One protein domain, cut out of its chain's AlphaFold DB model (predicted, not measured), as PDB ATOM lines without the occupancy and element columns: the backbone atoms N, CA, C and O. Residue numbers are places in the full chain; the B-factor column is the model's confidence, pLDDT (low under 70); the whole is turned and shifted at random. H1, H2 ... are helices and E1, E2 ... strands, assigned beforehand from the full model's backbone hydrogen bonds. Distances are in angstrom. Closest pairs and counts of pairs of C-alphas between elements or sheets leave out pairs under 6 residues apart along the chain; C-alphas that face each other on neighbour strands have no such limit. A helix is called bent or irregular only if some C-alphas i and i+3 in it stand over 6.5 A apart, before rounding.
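This is residues 3 to 183 of the 186 residues of an uncharacterized protein of Paenibacillus sp. Soil750 (UniProt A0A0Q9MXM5). One twisted wall of eight strands has three helices over one face and no named helix on the other. The helices follow one another over the sheet: H1 over the part with E3 and E6, H2 next to it over E4, E5 and E8, and H3 over the E1 and E2 end. The sheet branches at its longest strand, E8, with E5 on one side and E6 and the short E7 on the other. The printed part has 181 residues, with three named helices and eight named strands; along the chain E1 to E7 come first, then H1, E8, H2 and H3; the class is mixed, helices and strands, and in the branched sheet E6 and E8 are parallel while the other neighbour pairs are antiparallel. The whole is compact, with a radius of gyration of the C-alphas of 15.4 A and spans of 48 by 39 by 27 A.

The printed part begins with E1, residues 3 to 5, whose C-alpha 3 is at (17.954, 8.069, -54.186). E2 is residues 12 to 17, E3 residues 28 to 37, 25.8 A long, and E4 residues 47 to 54, 23.5 A long. E5, residues 62 to 71, measures 29.7 A, and E6, residues 77 to 85, 25.5 A. E7 is residues 103 to 105. H1, residues 109 to 125, is 24.9 A long and irregular, with C-alphas 110 and 113 7.2 A apart. E8, residues 132 to 142, runs 31.0 A from C-alpha 132 at (25.997, -5.063, -32.743). H2 is residues 148 to 162, 21.2 A long, and H3 residues 171 to 183, 18.0 A long, with C-alpha 183 at (18.032, -9.562, -61.011).

E1, an edge strand, forms a hairpin with E2, with N 5 and O 13 2.9 A apart. On the other side of E2 is antiparallel E4, with N 14 and O 52 at 2.9 A. E4 and E5 are a hairpin, with N 51 and O 65 at 2.8 A. E5 is antiparallel to E8, with N 66 and O 138 at 2.8 A. On the other side of E8, E6 is parallel to it beside residues 132 to 137, with N 134 and O 79 at 2.8 A, and E7 is antiparallel beside residues 140 to 142, with N 104 and O 141 at 2.8 A. E3 is an edge strand antiparallel to E6, with N 34 and O 80 at 2.8 A. H1, H2 and H3 are on the same face of this sheet. The closest C-alphas of H1 and E6 are those of Glu 109 and Val 84, 5.9 A apart. H2 has a height over the sheet of 8.3 A and runs slantwise to the strands, at 39 degrees to E5 on the local plane. H3 has a height over the sheet of 10.1 A and lies over E1 and E2. H1 and H2 touch at Phe 111 and Ile 148, their closest C-alphas, 5.6 A apart, and run the same way at a steep tilt of 42 degrees. H2 and H3 form a helical hairpin: residues 177 to 182 of H3 touch H2, the closest C-alphas being those of Ala 157 and Leu 181, 5.5 A apart. They run opposite ways at a shallow tilt of 34.6 degrees, only just short of steep. H1 and H3 are apart. Every O i to N i+4 pair is within hydrogen-bond range in H2 and H3, and 11 of 13 are in H1.

The C-alphas farthest apart, those of Ser 74 and Lys 100, are 47.9 A from each other. The printed part has no cut. The link from E6 to E7, residues 86 to 102, is long; within it residues 89 to 90 pair antiparallel with residues 104 to 105 of E7. The mean pLDDT of the printed part is 83.7, and 35 residues are under 70, among them residues 3 to 9, 20 to 27 and 40 to 44.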
ATOM      1  N   THR A   3      17.612   8.316 -52.777       61.09
ATOM      2  CA  THR A   3      17.954   8.069 -54.186       61.09
ATOM      3  C   THR A   3      16.842   7.249 -54.834       61.09
ATOM      4  O   THR A   3      16.629   6.073 -54.531       61.09
ATOM      5  N   PHE A   4      16.093   7.891 -55.732       60.59
ATOM      6  CA  PHE A   4      15.136   7.216 -56.605       60.59
ATOM      7  C   PHE A   4      15.876   6.654 -57.817       60.59
ATOM      8  O   PHE A   4      16.371   7.421 -58.640       60.59
ATOM      9  N   LEU A   5      15.911   5.329 -57.963       65.81
ATOM     10  CA  LEU A   5      16.580   4.676 -59.085       65.81
ATOM     11  C   LEU A   5      15.551   3.939 -59.940       65.81
ATOM     12  O   LEU A   5      15.057   2.849 -59.630       65.81
ATOM     13  N   LYS A   6      15.220   4.549 -61.080       65.00
ATOM     14  CA  LYS A   6      14.491   3.856 -62.138       65.00
ATOM     15  C   LYS A   6      15.470   2.969 -62.899       65.00
ATOM     16  O   LYS A   6      16.124   3.422 -63.827       65.00
ATOM     17  N   MET A   7      15.507   1.700 -62.518       67.50
ATOM     18  CA  MET A   7      16.416   0.710 -63.095       67.50
ATOM     19  C   MET A   7      16.026   0.375 -64.541       67.50
ATOM     20  O   MET A   7      16.836   0.387 -65.455       67.50
ATOM     21  N   THR A   8      14.734   0.130 -64.798       65.56
ATOM     22  CA  THR A   8      14.223  -0.074 -66.166       65.56
ATOM     23  C   THR A   8      12.819   0.516 -66.328       65.56
ATOM     24  O   THR A   8      12.248   1.090 -65.400       65.56
ATOM     25  N   LYS A   9      12.197   0.350 -67.505       64.62
ATOM     26  CA  LYS A   9      10.783   0.715 -67.727       64.62
ATOM     27  C   LYS A   9       9.829   0.032 -66.733       64.62
ATOM     28  O   LYS A   9       8.785   0.599 -66.423       64.62
ATOM     29  N   HIS A  10      10.189  -1.154 -66.240       71.06
ATOM     30  CA  HIS A  10       9.293  -2.019 -65.475       71.06
ATOM     31  C   HIS A  10       9.813  -2.408 -64.081       71.06
ATOM     32  O   HIS A  10       9.035  -2.924 -63.286       71.06
ATOM     33  N   LYS A  11      11.095  -2.159 -63.781       80.81
ATOM     34  CA  LYS A  11      11.704  -2.323 -62.451       80.81
ATOM     35  C   LYS A  11      11.941  -0.951 -61.832       80.81
ATOM     36  O   LYS A  11      12.604  -0.113 -62.447       80.81
ATOM     37  N   LYS A  12      11.428  -0.745 -60.624       86.00
ATOM     38  CA  LYS A  12      11.636   0.467 -59.830       86.00
ATOM     39  C   LYS A  12      12.263   0.090 -58.494       86.00
ATOM     40  O   LYS A  12      11.860  -0.906 -57.894       86.00
ATOM     41  N   CYS A  13      13.202   0.908 -58.042       87.94
ATOM     42  CA  CYS A  13      13.812   0.792 -56.730       87.94
ATOM     43  C   CYS A  13      13.980   2.186 -56.117       87.94
ATOM     44  O   CYS A  13      14.291   3.154 -56.815       87.94
ATOM     45  N   ARG A  14      13.772   2.293 -54.808       87.88
ATOM     46  CA  ARG A  14      14.174   3.451 -54.013       87.88
ATOM     47  C   ARG A  14      15.073   2.976 -52.894       87.88
ATOM     48  O   ARG A  14      14.750   1.987 -52.240       87.88
ATOM     49  N   LEU A  15      16.171   3.688 -52.692       87.94
ATOM     50  CA  LEU A  15      17.098   3.451 -51.599       87.94
ATOM     51  C   LEU A  15      17.155   4.703 -50.727       87.94
ATOM     52  O   LEU A  15      17.274   5.826 -51.226       87.94
ATOM     53  N   TRP A  16      17.094   4.494 -49.422       87.94
ATOM     54  CA  TRP A  16      17.285   5.532 -48.420       87.94
ATOM     55  C   TRP A  16      18.449   5.137 -47.532       87.94
ATOM     56  O   TRP A  16      18.460   4.019 -47.025       87.94
ATOM     57  N   VAL A  17      19.389   6.058 -47.328       87.38
ATOM     58  CA  VAL A  17      20.514   5.897 -46.401       87.38
ATOM     59  C   VAL A  17      20.533   7.103 -45.471       87.38
ATOM     60  O   VAL A  17      20.559   8.246 -45.943       87.38
ATOM     61  N   ASN A  18      20.480   6.837 -44.164       83.56
ATOM     62  CA  ASN A  18      20.519   7.819 -43.078       83.56
ATOM     63  C   ASN A  18      19.536   8.995 -43.279       83.56
ATOM     64  O   ASN A  18      19.821  10.133 -42.912       83.56
ATOM     65  N   ASP A  19      18.385   8.731 -43.906       71.50
ATOM     66  CA  ASP A  19      17.364   9.727 -44.237       71.50
ATOM     67  C   ASP A  19      16.117   9.473 -43.386       71.50
ATOM     68  O   ASP A  19      15.393   8.500 -43.595       71.50
ATOM     69  N   TYR A  20      15.918  10.316 -42.374       58.69
ATOM     70  CA  TYR A  20      15.139   9.987 -41.177       58.69
ATOM     71  C   TYR A  20      13.621  10.196 -41.298       58.69
ATOM     72  O   TYR A  20      12.951  10.470 -40.308       58.69
ATOM     73  N   ASP A  21      13.041  10.057 -42.486       60.31
ATOM     74  CA  ASP A  21      11.592  10.218 -42.649       60.31
ATOM     75  C   ASP A  21      11.013   9.051 -43.442       60.31
ATOM     76  O   ASP A  21      10.680   9.156 -44.632       60.31
ATOM     77  N   PHE A  22      11.001   7.895 -42.770       63.19
ATOM     78  CA  PHE A  22      10.377   6.676 -43.255       63.19
ATOM     79  C   PHE A  22       8.885   6.682 -42.924       63.19
ATOM     80  O   PHE A  22       8.523   6.839 -41.757       63.19
ATOM     81  N   PRO A  23       8.008   6.415 -43.904       52.66
ATOM     82  CA  PRO A  23       6.580   6.244 -43.660       52.66
ATOM     83  C   PRO A  23       6.295   4.849 -43.062       52.66
ATOM     84  O   PRO A  23       5.530   4.070 -43.607       52.66
ATOM     85  N   GLY A  24       6.967   4.470 -41.974       55.28
ATOM     86  CA  GLY A  24       6.891   3.131 -41.379       55.28
ATOM     87  C   GLY A  24       6.621   3.202 -39.880       55.28
ATOM     88  O   GLY A  24       7.334   3.885 -39.152       55.28
ATOM     89  N   SER A  25       5.565   2.533 -39.431       54.16
ATOM     90  CA  SER A  25       4.960   2.628 -38.104       54.16
ATOM     91  C   SER A  25       5.928   2.295 -36.966       54.16
ATOM     92  O   SER A  25       6.612   1.276 -36.963       54.16
ATOM     93  N   LYS A  26       5.928   3.156 -35.941       56.03
ATOM     94  CA  LYS A  26       6.680   2.973 -34.686       56.03
ATOM     95  C   LYS A  26       6.039   1.951 -33.739       56.03
ATOM     96  O   LYS A  26       6.573   1.708 -32.659       56.03
ATOM     97  N   GLU A  27       4.895   1.383 -34.110       64.69
ATOM     98  CA  GLU A  27       4.162   0.447 -33.265       64.69
ATOM     99  C   GLU A  27       4.644  -0.982 -33.491       64.69
ATOM    100  O   GLU A  27       4.361  -1.631 -34.501       64.69
ATOM    101  N   VAL A  28       5.426  -1.450 -32.524       72.69
ATOM    102  CA  VAL A  28       5.982  -2.797 -32.491       72.69
ATOM    103  C   VAL A  28       5.028  -3.676 -31.693       72.69
ATOM    104  O   VAL A  28       4.911  -3.515 -30.481       72.69
ATOM    105  N   GLY A  29       4.362  -4.617 -32.361       79.00
ATOM    106  CA  GLY A  29       3.516  -5.603 -31.686       79.00
ATOM    107  C   GLY A  29       4.329  -6.761 -31.118       79.00
ATOM    108  O   GLY A  29       4.198  -7.124 -29.951       79.00
ATOM    109  N   LYS A  30       5.199  -7.342 -31.947       88.69
ATOM    110  CA  LYS A  30       6.013  -8.520 -31.617       88.69
ATOM    111  C   LYS A  30       7.425  -8.329 -32.151       88.69
ATOM    112  O   LYS A  30       7.613  -7.753 -33.215       88.69
ATOM    113  N   VAL A  31       8.420  -8.849 -31.439       93.50
ATOM    114  CA  VAL A  31       9.806  -8.907 -31.919       93.50
ATOM    115  C   VAL A  31      10.210 -10.365 -32.053       93.50
ATOM    116  O   VAL A  31      10.040 -11.149 -31.119       93.50
ATOM    117  N   ILE A  32      10.749 -10.724 -33.213       96.62
ATOM    118  CA  ILE A  32      11.447 -11.996 -33.417       96.62
ATOM    119  C   ILE A  32      12.924 -11.710 -33.657       96.62
ATOM    120  O   ILE A  32      13.272 -10.657 -34.184       96.62
ATOM    121  N   GLY A  33      13.809 -12.626 -33.280       96.38
ATOM    122  CA  GLY A  33      15.232 -12.401 -33.480       96.38
ATOM    123  C   GLY A  33      16.099 -13.602 -33.163       96.38
ATOM    124  O   GLY A  33      15.643 -14.602 -32.606       96.38
ATOM    125  N   LYS A  34      17.365 -13.491 -33.555       96.81
ATOM    126  CA  LYS A  34      18.396 -14.500 -33.351       96.81
ATOM    127  C   LYS A  34      19.771 -13.842 -33.319       96.81
ATOM    128  O   LYS A  34      20.075 -12.979 -34.138       96.81
ATOM    129  N   SER A  35      20.609 -14.301 -32.399       95.69
ATOM    130  CA  SER A  35      22.018 -13.921 -32.332       95.69
ATOM    131  C   SER A  35      22.857 -14.856 -33.200       95.69
ATOM    132  O   SER A  35      22.665 -16.076 -33.182       95.69
ATOM    133  N   ILE A  36      23.805 -14.288 -33.937       93.62
ATOM    134  CA  ILE A  36      24.775 -15.023 -34.756       93.62
ATOM    135  C   ILE A  36      26.193 -14.552 -34.442       93.62
ATOM    136  O   ILE A  36      26.388 -13.449 -33.930       93.62
ATOM    137  N   ALA A  37      27.189 -15.396 -34.718       89.69
ATOM    138  CA  ALA A  37      28.587 -15.012 -34.560       89.69
ATOM    139  C   ALA A  37      28.906 -13.818 -35.473       89.69
ATOM    140  O   ALA A  37      28.548 -13.825 -36.651       89.69
ATOM    141  N   SER A  38      29.565 -12.799 -34.924       84.50
ATOM    142  CA  SER A  38      29.978 -11.623 -35.692       84.50
ATOM    143  C   SER A  38      31.359 -11.821 -36.309       84.50
ATOM    144  O   SER A  38      32.210 -12.496 -35.724       84.50
ATOM    145  N   SER A  39      31.629 -11.124 -37.406       80.12
ATOM    146  CA  SER A  39      32.986 -10.886 -37.895       80.12
ATOM    147  C   SER A  39      33.310  -9.403 -37.734       80.12
ATOM    148  O   SER A  39      32.477  -8.539 -37.989       80.12
ATOM    149  N   LEU A  40      34.509  -9.087 -37.236       68.81
ATOM    150  CA  LEU A  40      34.935  -7.695 -37.108       68.81
ATOM    151  C   LEU A  40      35.123  -7.110 -38.508       68.81
ATOM    152  O   LEU A  40      36.096  -7.442 -39.185       68.81
ATOM    153  N   GLN A  41      34.220  -6.223 -38.917       68.81
ATOM    154  CA  GLN A  41      34.443  -5.360 -40.068       68.81
ATOM    155  C   GLN A  41      34.864  -3.971 -39.585       68.81
ATOM    156  O   GLN A  41      34.364  -3.465 -38.579       68.81
ATOM    157  N   LYS A  42      35.838  -3.360 -40.264       58.25
ATOM    158  CA  LYS A  42      36.379  -2.051 -39.875       58.25
ATOM    159  C   LYS A  42      35.385  -0.930 -40.176       58.25
ATOM    160  O   LYS A  42      34.815  -0.902 -41.259       58.25
ATOM    161  N   GLY A  43      35.297   0.040 -39.264       61.09
ATOM    162  CA  GLY A  43      34.709   1.355 -39.539       61.09
ATOM    163  C   GLY A  43      33.183   1.395 -39.590       61.09
ATOM    164  O   GLY A  43      32.634   2.268 -40.253       61.09
ATOM    165  N   VAL A  44      32.493   0.467 -38.920       69.94
ATOM    166  CA  VAL A  44      31.028   0.421 -38.978       69.94
ATOM    167  C   VAL A  44      30.415   1.422 -38.007       69.94
ATOM    168  O   VAL A  44      30.606   1.337 -36.796       69.94
ATOM    169  N   VAL A  45      29.661   2.365 -38.560       78.75
ATOM    170  CA  VAL A  45      28.891   3.365 -37.818       78.75
ATOM    171  C   VAL A  45      27.428   2.948 -37.710       78.75
ATOM    172  O   VAL A  45      26.984   1.993 -38.352       78.75
ATOM    173  N   THR A  46      26.668   3.653 -36.873       78.62
ATOM    174  CA  THR A  46      25.212   3.527 -36.883       78.62
ATOM    175  C   THR A  46      24.685   3.903 -38.259       78.62
ATOM    176  O   THR A  46      24.947   5.006 -38.739       78.62
ATOM    177  N   THR A  47      23.921   2.997 -38.864       87.12
ATOM    178  CA  THR A  47      23.397   3.182 -40.218       87.12
ATOM    179  C   THR A  47      21.937   2.792 -40.256       87.12
ATOM    180  O   THR A  47      21.559   1.713 -39.799       87.12
ATOM    181  N   GLN A  48      21.121   3.654 -40.847       89.44
ATOM    182  CA  GLN A  48      19.746   3.340 -41.199       89.44
ATOM    183  C   GLN A  48      19.638   3.249 -42.708       89.44
ATOM    184  O   GLN A  48      20.013   4.178 -43.425       89.44
ATOM    185  N   ILE A  49      19.138   2.123 -43.198       90.31
ATOM    186  CA  ILE A  49      19.014   1.881 -44.629       90.31
ATOM    187  C   ILE A  49      17.706   1.168 -44.928       90.31
ATOM    188  O   ILE A  49      17.311   0.242 -44.222       90.31
ATOM    189  N   ALA A  50      17.032   1.588 -45.993       91.75
ATOM    190  CA  ALA A  50      15.846   0.903 -46.479       91.75
ATOM    191  C   ALA A  50      15.820   0.855 -47.997       91.75
ATOM    192  O   ALA A  50      16.347   1.740 -48.674       91.75
ATOM    193  N   ILE A  51      15.150  -0.167 -48.514       91.00
ATOM    194  CA  ILE A  51      14.914  -0.379 -49.930       91.00
ATOM    195  C   ILE A  51      13.423  -0.618 -50.172       91.00
ATOM    196  O   ILE A  51      12.789  -1.430 -49.499       91.00
ATOM    197  N   GLU A  52      12.859   0.087 -51.147       90.50
ATOM    198  CA  GLU A  52      11.516  -0.153 -51.677       90.50
ATOM    199  C   GLU A  52      11.674  -0.653 -53.106       90.50
ATOM    200  O   GLU A  52      12.318  -0.005 -53.931       90.50
ATOM    201  N   VAL A  53      11.094  -1.811 -53.408       89.81
ATOM    202  CA  VAL A  53      11.215  -2.467 -54.709       89.81
ATOM    203  C   VAL A  53       9.846  -2.693 -55.330       89.81
ATOM    204  O   VAL A  53       8.893  -3.085 -54.662       89.81
ATOM    205  N   SER A  54       9.757  -2.478 -56.643       88.06
ATOM    206  CA  SER A  54       8.634  -2.929 -57.461       88.06
ATOM    207  C   SER A  54       9.147  -3.530 -58.767       88.06
ATOM    208  O   SER A  54       9.750  -2.839 -59.593       88.06
ATOM    209  N   LEU A  55       8.942  -4.837 -58.943       83.81
ATOM    210  CA  LEU A  55       9.486  -5.608 -60.067       83.81
ATOM    211  C   LEU A  55       8.386  -6.062 -61.050       83.81
ATOM    212  O   LEU A  55       7.223  -6.175 -60.687       83.81
ATOM    213  N   PRO A  56       8.689  -6.376 -62.314       71.94
ATOM    214  CA  PRO A  56       7.708  -6.955 -63.225       71.94
ATOM    215  C   PRO A  56       7.650  -8.473 -63.036       71.94
ATOM    216  O   PRO A  56       8.399  -9.211 -63.673       71.94
ATOM    217  N   ARG A  57       6.782  -8.953 -62.143       63.41
ATOM    218  CA  ARG A  57       6.391 -10.371 -62.057       63.41
ATOM    219  C   ARG A  57       4.867 -10.485 -61.933       63.41
ATOM    220  O   ARG A  57       4.213  -9.543 -61.491       63.41
ATOM    221  N   ASN A  58       4.318 -11.618 -62.380       53.66
ATOM    222  CA  ASN A  58       2.890 -11.935 -62.299       53.66
ATOM    223  C   ASN A  58       2.477 -12.032 -60.822       53.66
ATOM    224  O   ASN A  58       2.805 -13.025 -60.183       53.66
ATOM    225  N   ALA A  59       1.782 -11.003 -60.321       55.72
ATOM    226  CA  ALA A  59       1.401 -10.805 -58.916       55.72
ATOM    227  C   ALA A  59       2.590 -10.779 -57.921       55.72
ATOM    228  O   ALA A  59       3.681 -11.274 -58.193       55.72
ATOM    229  N   SER A  60       2.403 -10.143 -56.762       68.69
ATOM    230  CA  SER A  60       3.364 -10.178 -55.644       68.69
ATOM    231  C   SER A  60       4.788  -9.656 -55.908       68.69
ATOM    232  O   SER A  60       5.789 -10.346 -55.696       68.69
ATOM    233  N   ASN A  61       4.889  -8.410 -56.353       82.12
ATOM    234  CA  ASN A  61       6.105  -7.781 -56.843       82.12
ATOM    235  C   ASN A  61       6.611  -6.563 -56.053       82.12
ATOM    236  O   ASN A  61       7.544  -5.904 -56.518       82.12
ATOM    237  N   TYR A  62       5.995  -6.249 -54.917       89.06
ATOM    238  CA  TYR A  62       6.288  -5.088 -54.089       89.06
ATOM    239  C   TYR A  62       6.783  -5.492 -52.698       89.06
ATOM    240  O   TYR A  62       6.193  -6.362 -52.057       89.06
ATOM    241  N   ALA A  63       7.823  -4.821 -52.217       91.38
ATOM    242  CA  ALA A  63       8.206  -4.838 -50.811       91.38
ATOM    243  C   ALA A  63       8.932  -3.544 -50.460       91.38
ATOM    244  O   ALA A  63       9.686  -3.013 -51.276       91.38
ATOM    245  N   LEU A  64       8.757  -3.095 -49.226       91.81
ATOM    246  CA  LEU A  64       9.662  -2.166 -48.572       91.81
ATOM    247  C   LEU A  64      10.229  -2.869 -47.343       91.81
ATOM    248  O   LEU A  64       9.476  -3.460 -46.570       91.81
ATOM    249  N   VAL A  65      11.550  -2.831 -47.194       93.56
ATOM    250  CA  VAL A  65      12.276  -3.383 -46.046       93.56
ATOM    251  C   VAL A  65      13.390  -2.417 -45.690       93.56
ATOM    252  O   VAL A  65      14.099  -1.934 -46.571       93.56
ATOM    253  N   GLY A  66      13.576  -2.156 -44.407       93.31
ATOM    254  CA  GLY A  66      14.708  -1.399 -43.906       93.31
ATOM    255  C   GLY A  66      15.118  -1.848 -42.519       93.31
ATOM    256  O   GLY A  66      14.347  -2.491 -41.799       93.31
ATOM    257  N   PHE A  67      16.347  -1.506 -42.164       93.56
ATOM    258  CA  PHE A  67      16.887  -1.762 -40.846       93.56
ATOM    259  C   PHE A  67      17.680  -0.576 -40.316       93.56
ATOM    260  O   PHE A  67      18.209   0.251 -41.062       93.56
ATOM    261  N   GLU A  68      17.824  -0.578 -39.001       93.12
ATOM    262  CA  GLU A  68      18.815   0.183 -38.264       93.12
ATOM    263  C   GLU A  68      19.907  -0.763 -37.759       93.12
ATOM    264  O   GLU A  68      19.620  -1.810 -37.174       93.12
ATOM    265  N   PHE A  69      21.166  -0.401 -37.987       93.00
ATOM    266  CA  PHE A  69      22.305  -1.067 -37.377       93.00
ATOM    267  C   PHE A  69      22.919  -0.189 -36.295       93.00
ATOM    268  O   PHE A  69      23.240   0.970 -36.542       93.00
ATOM    269  N   ILE A  70      23.122  -0.762 -35.111       93.06
ATOM    270  CA  ILE A  70      23.798  -0.119 -33.984       93.06
ATOM    271  C   ILE A  70      25.036  -0.960 -33.646       93.06
ATOM    272  O   ILE A  70      24.863  -2.060 -33.100       93.06
ATOM    273  N   PRO A  71      26.258  -0.491 -33.963       91.88
ATOM    274  CA  PRO A  71      27.484  -1.221 -33.662       91.88
ATOM    275  C   PRO A  71      27.678  -1.377 -32.152       91.88
ATOM    276  O   PRO A  71      27.348  -0.485 -31.370       91.88
ATOM    277  N   ASP A  72      28.232  -2.516 -31.746       91.00
ATOM    278  CA  ASP A  72      28.644  -2.769 -30.368       91.00
ATOM    279  C   ASP A  72      29.894  -3.652 -30.353       91.00
ATOM    280  O   ASP A  72      29.824  -4.881 -30.282       91.00
ATOM    281  N   GLU A  73      31.058  -3.009 -30.421       84.12
ATOM    282  CA  GLU A  73      32.361  -3.682 -30.453       84.12
ATOM    283  C   GLU A  73      32.695  -4.430 -29.152       84.12
ATOM    284  O   GLU A  73      33.593  -5.272 -29.139       84.12
ATOM    285  N   SER A  74      31.971  -4.171 -28.054       84.56
ATOM    286  CA  SER A  74      32.145  -4.927 -26.807       84.56
ATOM    287  C   SER A  74      31.620  -6.364 -26.918       84.56
ATOM    288  O   SER A  74      31.960  -7.229 -26.102       84.56
ATOM    289  N   ARG A  75      30.805  -6.642 -27.942       83.00
ATOM    290  CA  ARG A  75      30.158  -7.932 -28.171       83.00
ATOM    291  C   ARG A  75      30.883  -8.729 -29.251       83.00
ATOM    292  O   ARG A  75      31.657  -8.218 -30.051       83.00
ATOM    293  N   ARG A  76      30.620 -10.036 -29.261       85.88
ATOM    294  CA  ARG A  76      31.142 -10.993 -30.259       85.88
ATOM    295  C   ARG A  76      30.042 -11.593 -31.134       85.88
ATOM    296  O   ARG A  76      30.221 -12.651 -31.737       85.88
ATOM    297  N   VAL A  77      28.875 -10.964 -31.117       90.25
ATOM    298  CA  VAL A  77      27.678 -11.429 -31.806       90.25
ATOM    299  C   VAL A  77      26.984 -10.258 -32.476       90.25
ATOM    300  O   VAL A  77      27.069  -9.120 -32.010       90.25
ATOM    301  N   THR A  78      26.270 -10.571 -33.547       93.38
ATOM    302  CA  THR A  78      25.296  -9.678 -34.162       93.38
ATOM    303  C   THR A  78      23.910 -10.184 -33.782       93.38
ATOM    304  O   THR A  78      23.548 -11.316 -34.106       93.38
ATOM    305  N   ASP A  79      23.136  -9.363 -33.078       96.25
ATOM    306  CA  ASP A  79      21.731  -9.650 -32.799       96.25
ATOM    307  C   ASP A  79      20.888  -9.172 -33.974       96.25
ATOM    308  O   ASP A  79      20.777  -7.971 -34.212       96.25
ATOM    309  N   VAL A  80      20.283 -10.108 -34.701       97.31
ATOM    310  CA  VAL A  80      19.360  -9.800 -35.792       97.31
ATOM    311  C   VAL A  80      17.941  -9.879 -35.253       97.31
ATOM    312  O   VAL A  80      17.553 -10.895 -34.676       97.31
ATOM    313  N   SER A  81      17.157  -8.823 -35.434       97.25
ATOM    314  CA  SER A  81      15.771  -8.760 -34.968       97.25
ATOM    315  C   SER A  81      14.854  -8.142 -36.012       97.25
ATOM    316  O   SER A  81      15.280  -7.301 -36.799       97.25
ATOM    317  N   VAL A  82      13.596  -8.573 -36.024       96.50
ATOM    318  CA  VAL A  82      12.537  -8.044 -36.881       96.50
ATOM    319  C   VAL A  82      11.382  -7.607 -35.996       96.50
ATOM    320  O   VAL A  82      10.861  -8.394 -35.200       96.50
ATOM    321  N   HIS A  83      10.998  -6.344 -36.129       93.94
ATOM    322  CA  HIS A  83       9.833  -5.774 -35.473       93.94
ATOM    323  C   HIS A  83       8.606  -6.028 -36.348       93.94
ATOM    324  O   HIS A  83       8.515  -5.553 -37.479       93.94
ATOM    325  N   VAL A  84       7.667  -6.797 -35.813       90.88
ATOM    326  CA  VAL A  84       6.399  -7.122 -36.455       90.88
ATOM    327  C   VAL A  84       5.386  -6.038 -36.107       90.88
ATOM    328  O   VAL A  84       5.205  -5.708 -34.930       90.88
ATOM    329  N   ALA A  85       4.722  -5.504 -37.127       85.00
ATOM    330  CA  ALA A  85       3.681  -4.500 -36.960       85.00
ATOM    331  C   ALA A  85       2.495  -5.068 -36.163       85.00
ATOM    332  O   ALA A  85       2.040  -6.179 -36.436       85.00
ATOM    333  N   SER A  86       2.008  -4.306 -35.181       69.62
ATOM    334  CA  SER A  86       0.816  -4.640 -34.384       69.62
ATOM    335  C   SER A  86      -0.483  -4.462 -35.166       69.62
ATOM    336  O   SER A  86      -1.419  -5.237 -34.982       69.62
ATOM    337  N   GLU A  87      -0.539  -3.449 -36.032       69.94
ATOM    338  CA  GLU A  87      -1.753  -3.036 -36.730       69.94
ATOM    339  C   GLU A  87      -1.486  -2.703 -38.201       69.94
ATOM    340  O   GLU A  87      -0.392  -2.289 -38.595       69.94
ATOM    341  N   GLN A  88      -2.520  -2.873 -39.026       69.00
ATOM    342  CA  GLN A  88      -2.487  -2.515 -40.438       69.00
ATOM    343  C   GLN A  88      -2.732  -1.016 -40.602       69.00
ATOM    344  O   GLN A  88      -3.865  -0.564 -40.750       69.00
ATOM    345  N   ILE A  89      -1.659  -0.231 -40.595       69.38
ATOM    346  CA  ILE A  89      -1.736   1.207 -40.861       69.38
ATOM    347  C   ILE A  89      -1.573   1.430 -42.363       69.38
ATOM    348  O   ILE A  89      -0.621   0.933 -42.960       69.38
ATOM    349  N   THR A  90      -2.478   2.180 -42.993       73.38
ATOM    350  CA  THR A  90      -2.308   2.565 -44.401       73.38
ATOM    351  C   THR A  90      -1.036   3.392 -44.564       73.38
ATOM    352  O   THR A  90      -0.821   4.374 -43.858       73.38
ATOM    353  N   TYR A  91      -0.194   2.991 -45.509       70.44
ATOM    354  CA  TYR A  91       1.043   3.675 -45.842       70.44
ATOM    355  C   TYR A  91       0.713   5.064 -46.412       70.44
ATOM    356  O   TYR A  91       0.038   5.150 -47.444       70.44
ATOM    357  N   PRO A  92       1.120   6.154 -45.740       57.03
ATOM    358  CA  PRO A  92       0.436   7.431 -45.897       57.03
ATOM    359  C   PRO A  92       0.682   8.127 -47.244       57.03
ATOM    360  O   PRO A  92      -0.225   8.815 -47.700       57.03
ATOM    361  N   HIS A  93       1.827   7.954 -47.924       61.59
ATOM    362  CA  HIS A  93       2.147   8.701 -49.158       61.59
ATOM    363  C   HIS A  93       3.172   8.005 -50.084       61.59
ATOM    364  O   HIS A  93       3.859   7.081 -49.668       61.59
ATOM    365  N   ASP A  94       3.243   8.474 -51.344       67.19
ATOM    366  CA  ASP A  94       4.181   8.144 -52.444       67.19
ATOM    367  C   ASP A  94       4.902   6.787 -52.343       67.19
ATOM    368  O   ASP A  94       6.069   6.702 -51.962       67.19
ATOM    369  N   THR A  95       4.223   5.720 -52.753       73.31
ATOM    370  CA  THR A  95       4.806   4.384 -52.932       73.31
ATOM    371  C   THR A  95       5.093   4.109 -54.410       73.31
ATOM    372  O   THR A  95       4.344   4.532 -55.292       73.31
ATOM    373  N   ILE A  96       6.155   3.352 -54.708       76.50
ATOM    374  CA  ILE A  96       6.376   2.836 -56.075       76.50
ATOM    375  C   ILE A  96       5.512   1.617 -56.414       76.50
ATOM    376  O   ILE A  96       5.624   1.111 -57.539       76.50
ATOM    377  N   ALA A  97       4.701   1.122 -55.471       72.50
ATOM    378  CA  ALA A  97       3.815  -0.012 -55.677       72.50
ATOM    379  C   ALA A  97       2.941   0.196 -56.924       72.50
ATOM    380  O   ALA A  97       2.387   1.265 -57.168       72.50
ATOM    381  N   LEU A  98       2.813  -0.854 -57.735       65.75
ATOM    382  CA  LEU A  98       1.999  -0.839 -58.955       65.75
ATOM    383  C   LEU A  98       0.517  -1.156 -58.684       65.75
ATOM    384  O   LEU A  98      -0.237  -1.400 -59.627       65.75
ATOM    385  N   THR A  99       0.098  -1.237 -57.419       59.12
ATOM    386  CA  THR A  99      -1.174  -1.861 -57.045       59.12
ATOM    387  C   THR A  99      -2.299  -0.836 -56.902       59.12
ATOM    388  O   THR A  99      -2.092   0.304 -56.505       59.12
ATOM    389  N   LYS A 100      -3.522  -1.258 -57.250       59.00
ATOM    390  CA  LYS A 100      -4.768  -0.526 -56.952       59.00
ATOM    391  C   LYS A 100      -5.228  -0.716 -55.498       59.00
ATOM    392  O   LYS A 100      -6.226  -0.128 -55.098       59.00
ATOM    393  N   TYR A 101      -4.555  -1.599 -54.765       60.56
ATOM    394  CA  TYR A 101      -4.897  -2.003 -53.408       60.56
ATOM    395  C   TYR A 101      -4.066  -1.194 -52.415       60.56
ATOM    396  O   TYR A 101      -2.999  -0.692 -52.768       60.56
ATOM    397  N   GLY A 102      -4.543  -1.069 -51.178       73.19
ATOM    398  CA  GLY A 102      -3.804  -0.374 -50.131       73.19
ATOM    399  C   GLY A 102      -2.384  -0.928 -49.965       73.19
ATOM    400  O   GLY A 102      -2.129  -2.127 -50.136       73.19
ATOM    401  N   VAL A 103      -1.453  -0.032 -49.649       83.38
ATOM    402  CA  VAL A 103      -0.156  -0.396 -49.081       83.38
ATOM    403  C   VAL A 103      -0.270  -0.198 -47.580       83.38
ATOM    404  O   VAL A 103      -0.803   0.812 -47.125       83.38
ATOM    405  N   PHE A 104       0.199  -1.176 -46.823       86.50
ATOM    406  CA  PHE A 104       0.230  -1.160 -45.374       86.50
ATOM    407  C   PHE A 104       1.657  -0.934 -44.901       86.50
ATOM    408  O   PHE A 104       2.610  -1.448 -45.485       86.50
ATOM    409  N   SER A 105       1.786  -0.150 -43.844       86.12
ATOM    410  CA  SER A 105       3.035   0.152 -43.169       86.12
ATOM    411  C   SER A 105       3.431  -0.976 -42.213       86.12
ATOM    412  O   SER A 105       2.592  -1.560 -41.532       86.12
ATOM    413  N   GLY A 106       4.737  -1.207 -42.112       88.94
ATOM    414  CA  GLY A 106       5.368  -2.185 -41.238       88.94
ATOM    415  C   GLY A 106       5.641  -3.534 -41.909       88.94
ATOM    416  O   GLY A 106       5.373  -3.747 -43.093       88.94
ATOM    417  N   ILE A 107       6.225  -4.449 -41.136       90.94
ATOM    418  CA  ILE A 107       6.479  -5.835 -41.544       90.94
ATOM    419  C   ILE A 107       5.394  -6.699 -40.900       90.94
ATOM    420  O   ILE A 107       5.324  -6.788 -39.675       90.94
ATOM    421  N   SER A 108       4.534  -7.320 -41.709       90.44
ATOM    422  CA  SER A 108       3.503  -8.229 -41.196       90.44
ATOM    423  C   SER A 108       4.115  -9.530 -40.671       90.44
ATOM    424  O   SER A 108       5.228  -9.918 -41.043       90.44
ATOM    425  N   GLU A 109       3.363 -10.246 -39.832       90.62
ATOM    426  CA  GLU A 109       3.792 -11.546 -39.303       90.62
ATOM    427  C   GLU A 109       4.094 -12.563 -40.419       90.62
ATOM    428  O   GLU A 109       5.034 -13.346 -40.293       90.62
ATOM    429  N   GLU A 110       3.373 -12.485 -41.543       91.31
ATOM    430  CA  GLU A 110       3.583 -13.326 -42.728       91.31
ATOM    431  C   GLU A 110       5.005 -13.195 -43.299       91.31
ATOM    432  O   GLU A 110       5.610 -14.185 -43.718       91.31
ATOM    433  N   PHE A 111       5.563 -11.981 -43.308       93.38
ATOM    434  CA  PHE A 111       6.867 -11.719 -43.919       93.38
ATOM    435  C   PHE A 111       8.015 -11.741 -42.911       93.38
ATOM    436  O   PHE A 111       9.155 -11.996 -43.308       93.38
ATOM    437  N   ALA A 112       7.742 -11.524 -41.623       94.94
ATOM    438  CA  ALA A 112       8.770 -11.316 -40.609       94.94
ATOM    439  C   ALA A 112       9.788 -12.464 -40.530       94.94
ATOM    440  O   ALA A 112      10.995 -12.219 -40.573       94.94
ATOM    441  N   GLN A 113       9.320 -13.718 -40.485       96.56
ATOM    442  CA  GLN A 113      10.222 -14.873 -40.420       96.56
ATOM    443  C   GLN A 113      11.106 -14.963 -41.670       96.56
ATOM    444  O   GLN A 113      12.293 -15.258 -41.574       96.56
ATOM    445  N   SER A 114      10.557 -14.636 -42.843       95.94
ATOM    446  CA  SER A 114      11.319 -14.664 -44.092       95.94
ATOM    447  C   SER A 114      12.401 -13.587 -44.163       95.94
ATOM    448  O   SER A 114      13.466 -13.849 -44.725       95.94
ATOM    449  N   VAL A 115      12.156 -12.412 -43.570       97.56
ATOM    450  CA  VAL A 115      13.154 -11.345 -43.414       97.56
ATOM    451  C   VAL A 115      14.267 -11.826 -42.486       97.56
ATOM    452  O   VAL A 115      15.432 -11.777 -42.868       97.56
ATOM    453  N   LEU A 116      13.918 -12.371 -41.316       98.19
ATOM    454  CA  LEU A 116      14.896 -12.875 -40.349       98.19
ATOM    455  C   LEU A 116      15.779 -13.981 -40.947       98.19
ATOM    456  O   LEU A 116      17.005 -13.894 -40.889       98.19
ATOM    457  N   ASP A 117      15.165 -14.996 -41.556       97.75
ATOM    458  CA  ASP A 117      15.888 -16.131 -42.136       97.75
ATOM    459  C   ASP A 117      16.798 -15.686 -43.284       97.75
ATOM    460  O   ASP A 117      17.961 -16.086 -43.338       97.75
ATOM    461  N   SER A 118      16.302 -14.814 -44.170       97.12
ATOM    462  CA  SER A 118      17.093 -14.303 -45.298       97.12
ATOM    463  C   SER A 118      18.248 -13.432 -44.835       97.12
ATOM    464  O   SER A 118      19.316 -13.474 -45.439       97.12
ATOM    465  N   ALA A 119      18.046 -12.650 -43.772       97.50
ATOM    466  CA  ALA A 119      19.106 -11.835 -43.208       97.50
ATOM    467  C   ALA A 119      20.253 -12.709 -42.702       97.50
ATOM    468  O   ALA A 119      21.407 -12.492 -43.058       97.50
ATOM    469  N   ILE A 120      19.928 -13.748 -41.936       96.94
ATOM    470  CA  ILE A 120      20.915 -14.687 -41.402       96.94
ATOM    471  C   ILE A 120      21.603 -15.469 -42.523       96.94
ATOM    472  O   ILE A 120      22.822 -15.629 -42.493       96.94
ATOM    473  N   GLU A 121      20.841 -15.950 -43.506       96.12
ATOM    474  CA  GLU A 121      21.375 -16.652 -44.676       96.12
ATOM    475  C   GLU A 121      22.422 -15.791 -45.390       96.12
ATOM    476  O   GLU A 121      23.554 -16.236 -45.575       96.12
ATOM    477  N   VAL A 122      22.076 -14.545 -45.726       95.06
ATOM    478  CA  VAL A 122      22.978 -13.668 -46.475       95.06
ATOM    479  C   VAL A 122      24.165 -13.207 -45.637       95.06
ATOM    480  O   VAL A 122      25.260 -13.105 -46.175       95.06
ATOM    481  N   ILE A 123      23.988 -12.969 -44.332       94.50
ATOM    482  CA  ILE A 123      25.106 -12.632 -43.442       94.50
ATOM    483  C   ILE A 123      26.125 -13.776 -43.417       94.50
ATOM    484  O   ILE A 123      27.325 -13.533 -43.506       94.50
ATOM    485  N   ASN A 124      25.666 -15.024 -43.343       93.19
ATOM    486  CA  ASN A 124      26.565 -16.173 -43.412       93.19
ATOM    487  C   ASN A 124      27.224 -16.299 -44.797       93.19
ATOM    488  O   ASN A 124      28.413 -16.599 -44.868       93.19
ATOM    489  N   GLU A 125      26.481 -16.038 -45.879       92.88
ATOM    490  CA  GLU A 125      26.991 -16.058 -47.261       92.88
ATOM    491  C   GLU A 125      28.156 -15.074 -47.463       92.88
ATOM    492  O   GLU A 125      29.155 -15.430 -48.086       92.88
ATOM    493  N   ILE A 126      28.056 -13.859 -46.913       90.25
ATOM    494  CA  ILE A 126      29.085 -12.812 -47.048       90.25
ATOM    495  C   ILE A 126      30.234 -12.933 -46.029       90.25
ATOM    496  O   ILE A 126      31.138 -12.103 -46.032       90.25
ATOM    497  N   GLY A 127      30.226 -13.954 -45.163       89.62
ATOM    498  CA  GLY A 127      31.291 -14.186 -44.177       89.62
ATOM    499  C   GLY A 127      31.118 -13.455 -42.837       89.62
ATOM    500  O   GLY A 127      32.081 -13.304 -42.082       89.62
ATOM    501  N   GLY A 128      29.901 -13.022 -42.517       89.81
ATOM    502  CA  GLY A 128      29.525 -12.417 -41.240       89.81
ATOM    503  C   GLY A 128      29.209 -10.923 -41.328       89.81
ATOM    504  O   GLY A 128      29.301 -10.295 -42.379       89.81
ATOM    505  N   PHE A 129      28.802 -10.361 -40.193       90.50
ATOM    506  CA  PHE A 129      28.426  -8.958 -40.035       90.50
ATOM    507  C   PHE A 129      29.101  -8.393 -38.786       90.50
ATOM    508  O   PHE A 129      29.451  -9.153 -37.875       90.50
ATOM    509  N   SER A 130      29.251  -7.070 -38.718       91.50
ATOM    510  CA  SER A 130      29.831  -6.416 -37.544       91.50
ATOM    511  C   SER A 130      29.049  -6.701 -36.258       91.50
ATOM    512  O   SER A 130      27.816  -6.822 -36.294       91.50
ATOM    513  N   PRO A 131      29.741  -6.806 -35.108       92.69
ATOM    514  CA  PRO A 131      29.086  -7.011 -33.824       92.69
ATOM    515  C   PRO A 131      28.194  -5.815 -33.487       92.69
ATOM    516  O   PRO A 131      28.553  -4.661 -33.730       92.69
ATOM    517  N   GLY A 132      27.008  -6.093 -32.954       93.88
ATOM    518  CA  GLY A 132      25.997  -5.063 -32.743       93.88
ATOM    519  C   GLY A 132      24.574  -5.588 -32.829       93.88
ATOM    520  O   GLY A 132      24.312  -6.779 -32.653       93.88
ATOM    521  N   ARG A 133      23.642  -4.675 -33.094       95.44
ATOM    522  CA  ARG A 133      22.215  -4.967 -33.262       95.44
ATOM    523  C   ARG A 133      21.774  -4.548 -34.654       95.44
ATOM    524  O   ARG A 133      21.914  -3.381 -35.001       95.44
ATOM    525  N   LEU A 134      21.237  -5.491 -35.416       95.38
ATOM    526  CA  LEU A 134      20.619  -5.290 -36.720       95.38
ATOM    527  C   LEU A 134      19.101  -5.416 -36.554       95.38
ATOM    528  O   LEU A 134      18.581  -6.504 -36.294       95.38
ATOM    529  N   ILE A 135      18.396  -4.296 -36.644       95.44
ATOM    530  CA  ILE A 135      16.988  -4.177 -36.264       95.44
ATOM    531  C   ILE A 135      16.174  -3.832 -37.508       95.44
ATOM    532  O   ILE A 135      16.169  -2.689 -37.952       95.44
ATOM    533  N   PHE A 136      15.464  -4.810 -38.065       94.94
ATOM    534  CA  PHE A 136      14.509  -4.603 -39.150       94.94
ATOM    535  C   PHE A 136      13.211  -4.029 -38.588       94.94
ATOM    536  O   PHE A 136      12.365  -4.755 -38.067       94.94
ATOM    537  N   ASN A 137      13.077  -2.711 -38.667       91.06
ATOM    538  CA  ASN A 137      11.970  -1.934 -38.111       91.06
ATOM    539  C   ASN A 137      11.244  -1.080 -39.156       91.06
ATOM    540  O   ASN A 137      10.306  -0.364 -38.818       91.06
ATOM    541  N   ILE A 138      11.663  -1.154 -40.417       90.19
ATOM    542  CA  ILE A 138      11.066  -0.417 -41.521       90.19
ATOM    543  C   ILE A 138      10.492  -1.442 -42.495       90.19
ATOM    544  O   ILE A 138      11.187  -2.358 -42.940       90.19
ATOM    545  N   GLY A 139       9.216  -1.294 -42.830       90.00
ATOM    546  CA  GLY A 139       8.551  -2.191 -43.759       90.00
ATOM    547  C   GLY A 139       7.335  -1.559 -44.406       90.00
ATOM    548  O   GLY A 139       6.758  -0.619 -43.864       90.00
ATOM    549  N   ALA A 140       6.962  -2.075 -45.567       90.00
ATOM    550  CA  ALA A 140       5.643  -1.873 -46.142       90.00
ATOM    551  C   ALA A 140       5.325  -3.018 -47.103       90.00
ATOM    552  O   ALA A 140       6.211  -3.568 -47.767       90.00
ATOM    553  N   TYR A 141       4.049  -3.365 -47.195       89.25
ATOM    554  CA  TYR A 141       3.567  -4.434 -48.060       89.25
ATOM    555  C   TYR A 141       2.236  -4.055 -48.702       89.25
ATOM    556  O   TYR A 141       1.493  -3.227 -48.189       89.25
ATOM    557  N   SER A 142       1.917  -4.667 -49.836       86.56
ATOM    558  CA  SER A 142       0.600  -4.550 -50.459       86.56
ATOM    559  C   SER A 142      -0.127  -5.882 -50.351       86.56
ATOM    560  O   SER A 142       0.466  -6.921 -50.635       86.56
ATOM    561  N   GLU A 143      -1.411  -5.844 -49.998       78.88
ATOM    562  CA  GLU A 143      -2.240  -7.027 -49.711       78.88
ATOM    563  C   GLU A 143      -2.150  -8.118 -50.784       78.88
ATOM    564  O   GLU A 143      -1.935  -9.286 -50.489       78.88
ATOM    565  N   SER A 144      -2.264  -7.728 -52.054       76.88
ATOM    566  CA  SER A 144      -2.158  -8.640 -53.205       76.88
ATOM    567  C   SER A 144      -0.879  -8.419 -54.021       76.88
ATOM    568  O   SER A 144      -0.674  -9.035 -55.068       76.88
ATOM    569  N   GLY A 145      -0.042  -7.477 -53.583       79.19
ATOM    570  CA  GLY A 145       1.151  -7.028 -54.292       79.19
ATOM    571  C   GLY A 145       2.455  -7.470 -53.658       79.19
ATOM    572  O   GLY A 145       3.491  -7.275 -54.277       79.19
ATOM    573  N   SER A 146       2.437  -8.090 -52.483       87.62
ATOM    574  CA  SER A 146       3.634  -8.585 -51.804       87.62
ATOM    575  C   SER A 146       3.662 -10.112 -51.738       87.62
ATOM    576  O   SER A 146       2.666 -10.790 -51.977       87.62
ATOM    577  N   SER A 147       4.848 -10.664 -51.502       90.75
ATOM    578  CA  SER A 147       5.061 -12.079 -51.193       90.75
ATOM    579  C   SER A 147       6.298 -12.238 -50.328       90.75
ATOM    580  O   SER A 147       7.200 -11.398 -50.335       90.75
ATOM    581  N   ILE A 148       6.399 -13.397 -49.688       92.94
ATOM    582  CA  ILE A 148       7.624 -13.864 -49.041       92.94
ATOM    583  C   ILE A 148       8.838 -13.697 -49.973       92.94
ATOM    584  O   ILE A 148       9.857 -13.155 -49.563       92.94
ATOM    585  N   MET A 149       8.736 -14.093 -51.247       91.50
ATOM    586  CA  MET A 149       9.883 -14.087 -52.169       91.50
ATOM    587  C   MET A 149      10.438 -12.682 -52.440       91.50
ATOM    588  O   MET A 149      11.657 -12.516 -52.495       91.50
ATOM    589  N   ILE A 150       9.579 -11.667 -52.583       91.06
ATOM    590  CA  ILE A 150      10.047 -10.289 -52.799       91.06
ATOM    591  C   ILE A 150      10.661  -9.695 -51.523       91.06
ATOM    592  O   ILE A 150      11.673  -9.004 -51.617       91.06
ATOM    593  N   PHE A 151      10.145 -10.043 -50.338       94.06
ATOM    594  CA  PHE A 151      10.761  -9.673 -49.057       94.06
ATOM    595  C   PHE A 151      12.134 -10.327 -48.859       94.06
ATOM    596  O   PHE A 151      13.077  -9.648 -48.446       94.06
ATOM    597  N   LYS A 152      12.292 -11.609 -49.223       94.62
ATOM    598  CA  LYS A 152      13.598 -12.289 -49.211       94.62
ATOM    599  C   LYS A 152      14.600 -11.580 -50.122       94.62
ATOM    600  O   LYS A 152      15.708 -11.269 -49.693       94.62
ATOM    601  N   LEU A 153      14.203 -11.290 -51.364       93.31
ATOM    602  CA  LEU A 153      15.056 -10.602 -52.337       93.31
ATOM    603  C   LEU A 153      15.468  -9.205 -51.850       93.31
ATOM    604  O   LEU A 153      16.652  -8.878 -51.883       93.31
ATOM    605  N   ALA A 154      14.507  -8.411 -51.367       94.25
ATOM    606  CA  ALA A 154      14.762  -7.075 -50.834       94.25
ATOM    607  C   ALA A 154      15.724  -7.120 -49.638       94.25
ATOM    608  O   ALA A 154      16.689  -6.364 -49.605       94.25
ATOM    609  N   THR A 155      15.523  -8.058 -48.707       96.56
ATOM    610  CA  THR A 155      16.392  -8.239 -47.532       96.56
ATOM    611  C   THR A 155      17.823  -8.595 -47.934       96.56
ATOM    612  O   THR A 155      18.774  -7.977 -47.454       96.56
ATOM    613  N   LYS A 156      17.988  -9.557 -48.855       95.44
ATOM    614  CA  LYS A 156      19.308  -9.965 -49.365       95.44
ATOM    615  C   LYS A 156      20.033  -8.801 -50.038       95.44
ATOM    616  O   LYS A 156      21.209  -8.575 -49.761       95.44
ATOM    617  N   ALA A 157      19.333  -8.057 -50.896       93.69
ATOM    618  CA  ALA A 157      19.893  -6.886 -51.563       93.69
ATOM    619  C   ALA A 157      20.298  -5.805 -50.550       93.69
ATOM    620  O   ALA A 157      21.415  -5.303 -50.613       93.69
ATOM    621  N   LEU A 158      19.428  -5.500 -49.585       94.00
ATOM    622  CA  LEU A 158      19.651  -4.461 -48.583       94.00
ATOM    623  C   LEU A 158      20.904  -4.715 -47.733       94.00
ATOM    624  O   LEU A 158      21.703  -3.803 -47.544       94.00
ATOM    625  N   ILE A 159      21.097  -5.947 -47.250       94.12
ATOM    626  CA  ILE A 159      22.290  -6.294 -46.462       94.12
ATOM    627  C   ILE A 159      23.546  -6.236 -47.325       94.12
ATOM    628  O   ILE A 159      24.544  -5.688 -46.884       94.12
ATOM    629  N   LYS A 160      23.523  -6.765 -48.555       92.75
ATOM    630  CA  LYS A 160      24.702  -6.701 -49.437       92.75
ATOM    631  C   LYS A 160      25.092  -5.254 -49.746       92.75
ATOM    632  O   LYS A 160      26.270  -4.923 -49.708       92.75
ATOM    633  N   ILE A 161      24.108  -4.385 -49.977       90.38
ATOM    634  CA  ILE A 161      24.326  -2.955 -50.234       90.38
ATOM    635  C   ILE A 161      24.873  -2.236 -49.006       90.38
ATOM    636  O   ILE A 161      25.727  -1.371 -49.156       90.38
ATOM    637  N   SER A 162      24.440  -2.595 -47.796       89.50
ATOM    638  CA  SER A 162      24.931  -1.941 -46.578       89.50
ATOM    639  C   SER A 162      26.408  -2.205 -46.278       89.50
ATOM    640  O   SER A 162      26.975  -1.531 -45.426       89.50
ATOM    641  N   GLN A 163      27.019  -3.190 -46.942       87.38
ATOM    642  CA  GLN A 163      28.458  -3.456 -46.851       87.38
ATOM    643  C   GLN A 163      29.279  -2.619 -47.837       87.38
ATOM    644  O   GLN A 163      30.507  -2.653 -47.802       87.38
ATOM    645  N   LEU A 164      28.616  -1.915 -48.754       86.75
ATOM    646  CA  LEU A 164      29.271  -1.057 -49.727       86.75
ATOM    647  C   LEU A 164      29.533   0.317 -49.116       86.75
ATOM    648  O   LEU A 164      28.777   0.810 -48.279       86.75
ATOM    649  N   ASP A 165      30.578   0.974 -49.605       84.81
ATOM    650  CA  ASP A 165      30.861   2.372 -49.300       84.81
ATOM    651  C   ASP A 165      29.973   3.288 -50.162       84.81
ATOM    652  O   ASP A 165      30.407   3.866 -51.160       84.81
ATOM    653  N   ILE A 166      28.678   3.327 -49.825       83.00
ATOM    654  CA  ILE A 166      27.645   4.012 -50.618       83.00
ATOM    655  C   ILE A 166      27.947   5.511 -50.747       83.00
ATOM    656  O   ILE A 166      27.690   6.089 -51.798       83.00
ATOM    657  N   GLU A 167      28.506   6.137 -49.707       80.25
ATOM    658  CA  GLU A 167      28.794   7.578 -49.688       80.25
ATOM    659  C   GLU A 167      29.850   7.983 -50.726       80.25
ATOM    660  O   GLU A 167      29.783   9.082 -51.274       80.25
ATOM    661  N   ASN A 168      30.788   7.084 -51.038       83.81
ATOM    662  CA  ASN A 168      31.848   7.322 -52.020       83.81
ATOM    663  C   ASN A 168      31.546   6.719 -53.403       83.81
ATOM    664  O   ASN A 168      32.356   6.837 -54.328       83.81
ATOM    665  N   MET A 169      30.392   6.071 -53.578       86.06
ATOM    666  CA  MET A 169      30.003   5.434 -54.832       86.06
ATOM    667  C   MET A 169      29.237   6.407 -55.737       86.06
ATOM    668  O   MET A 169      28.328   7.104 -55.302       86.06
ATOM    669  N   SER A 170      29.555   6.427 -57.035       87.69
ATOM    670  CA  SER A 170      28.745   7.180 -58.005       87.69
ATOM    671  C   SER A 170      27.350   6.560 -58.168       87.69
ATOM    672  O   SER A 170      27.235   5.332 -58.191       87.69
ATOM    673  N   ASP A 171      26.330   7.382 -58.426       84.19
ATOM    674  CA  ASP A 171      24.948   6.928 -58.659       84.19
ATOM    675  C   ASP A 171      24.838   5.827 -59.730       84.19
ATOM    676  O   ASP A 171      24.062   4.884 -59.581       84.19
ATOM    677  N   ALA A 172      25.640   5.908 -60.799       85.94
ATOM    678  CA  ALA A 172      25.640   4.920 -61.878       85.94
ATOM    679  C   ALA A 172      26.147   3.538 -61.423       85.94
ATOM    680  O   ALA A 172      25.576   2.517 -61.804       85.94
ATOM    681  N   LEU A 173      27.194   3.501 -60.588       87.75
ATOM    682  CA  LEU A 173      27.683   2.251 -59.993       87.75
ATOM    683  C   LEU A 173      26.648   1.673 -59.027       87.75
ATOM    684  O   LEU A 173      26.332   0.491 -59.116       87.75
ATOM    685  N   LEU A 174      26.084   2.512 -58.154       86.81
ATOM    686  CA  LEU A 174      25.075   2.085 -57.186       86.81
ATOM    687  C   LEU A 174      23.838   1.506 -57.885       86.81
ATOM    688  O   LEU A 174      23.311   0.470 -57.475       86.81
ATOM    689  N   GLN A 175      23.399   2.139 -58.975       86.06
ATOM    690  CA  GLN A 175      22.320   1.622 -59.808       86.06
ATOM    691  C   GLN A 175      22.666   0.258 -60.418       86.06
ATOM    692  O   GLN A 175      21.832  -0.647 -60.376       86.06
ATOM    693  N   ASN A 176      23.874   0.096 -60.961       87.44
ATOM    694  CA  ASN A 176      24.317  -1.169 -61.541       87.44
ATOM    695  C   ASN A 176      24.359  -2.302 -60.496       87.44
ATOM    696  O   ASN A 176      23.863  -3.397 -60.756       87.44
ATOM    697  N   GLU A 177      24.871  -2.036 -59.292       89.12
ATOM    698  CA  GLU A 177      24.883  -3.017 -58.196       89.12
ATOM    699  C   GLU A 177      23.466  -3.425 -57.776       89.12
ATOM    700  O   GLU A 177      23.146  -4.612 -57.664       89.12
ATOM    701  N   LEU A 178      22.569  -2.448 -57.628       88.50
ATOM    702  CA  LEU A 178      21.152  -2.704 -57.376       88.50
ATOM    703  C   LEU A 178      20.518  -3.564 -58.478       88.50
ATOM    704  O   LEU A 178      19.718  -4.454 -58.185       88.50
ATOM    705  N   GLU A 179      20.870  -3.329 -59.744       86.62
ATOM    706  CA  GLU A 179      20.397  -4.116 -60.889       86.62
ATOM    707  C   GLU A 179      20.846  -5.565 -60.833       86.62
ATOM    708  O   GLU A 179      20.018  -6.455 -61.062       86.62
ATOM    709  N   ILE A 180      22.099  -5.814 -60.470       88.12
ATOM    710  CA  ILE A 180      22.645  -7.159 -60.300       88.12
ATOM    711  C   ILE A 180      21.924  -7.876 -59.151       88.12
ATOM    712  O   ILE A 180      21.360  -8.963 -59.336       88.12
ATOM    713  N   LEU A 181      21.853  -7.238 -57.980       88.50
ATOM    714  CA  LEU A 181      21.266  -7.825 -56.776       88.50
ATOM    715  C   LEU A 181      19.776  -8.148 -56.949       88.50
ATOM    716  O   LEU A 181      19.336  -9.237 -56.583       88.50
ATOM    717  N   LEU A 182      19.007  -7.259 -57.584       85.94
ATOM    718  CA  LEU A 182      17.566  -7.439 -57.807       85.94
ATOM    719  C   LEU A 182      17.223  -8.262 -59.062       85.94
ATOM    720  O   LEU A 182      16.046  -8.522 -59.334       85.94
ATOM    721  N   SER A 183      18.219  -8.676 -59.850       79.69
ATOM    722  CA  SER A 183      18.032  -9.562 -61.011       79.69
ATOM    723  C   SER A 183      18.370 -11.022 -60.726       79.69
ATOM    724  O   SER A 183      18.046 -11.889 -61.541       79.69
TER     725      SER A 183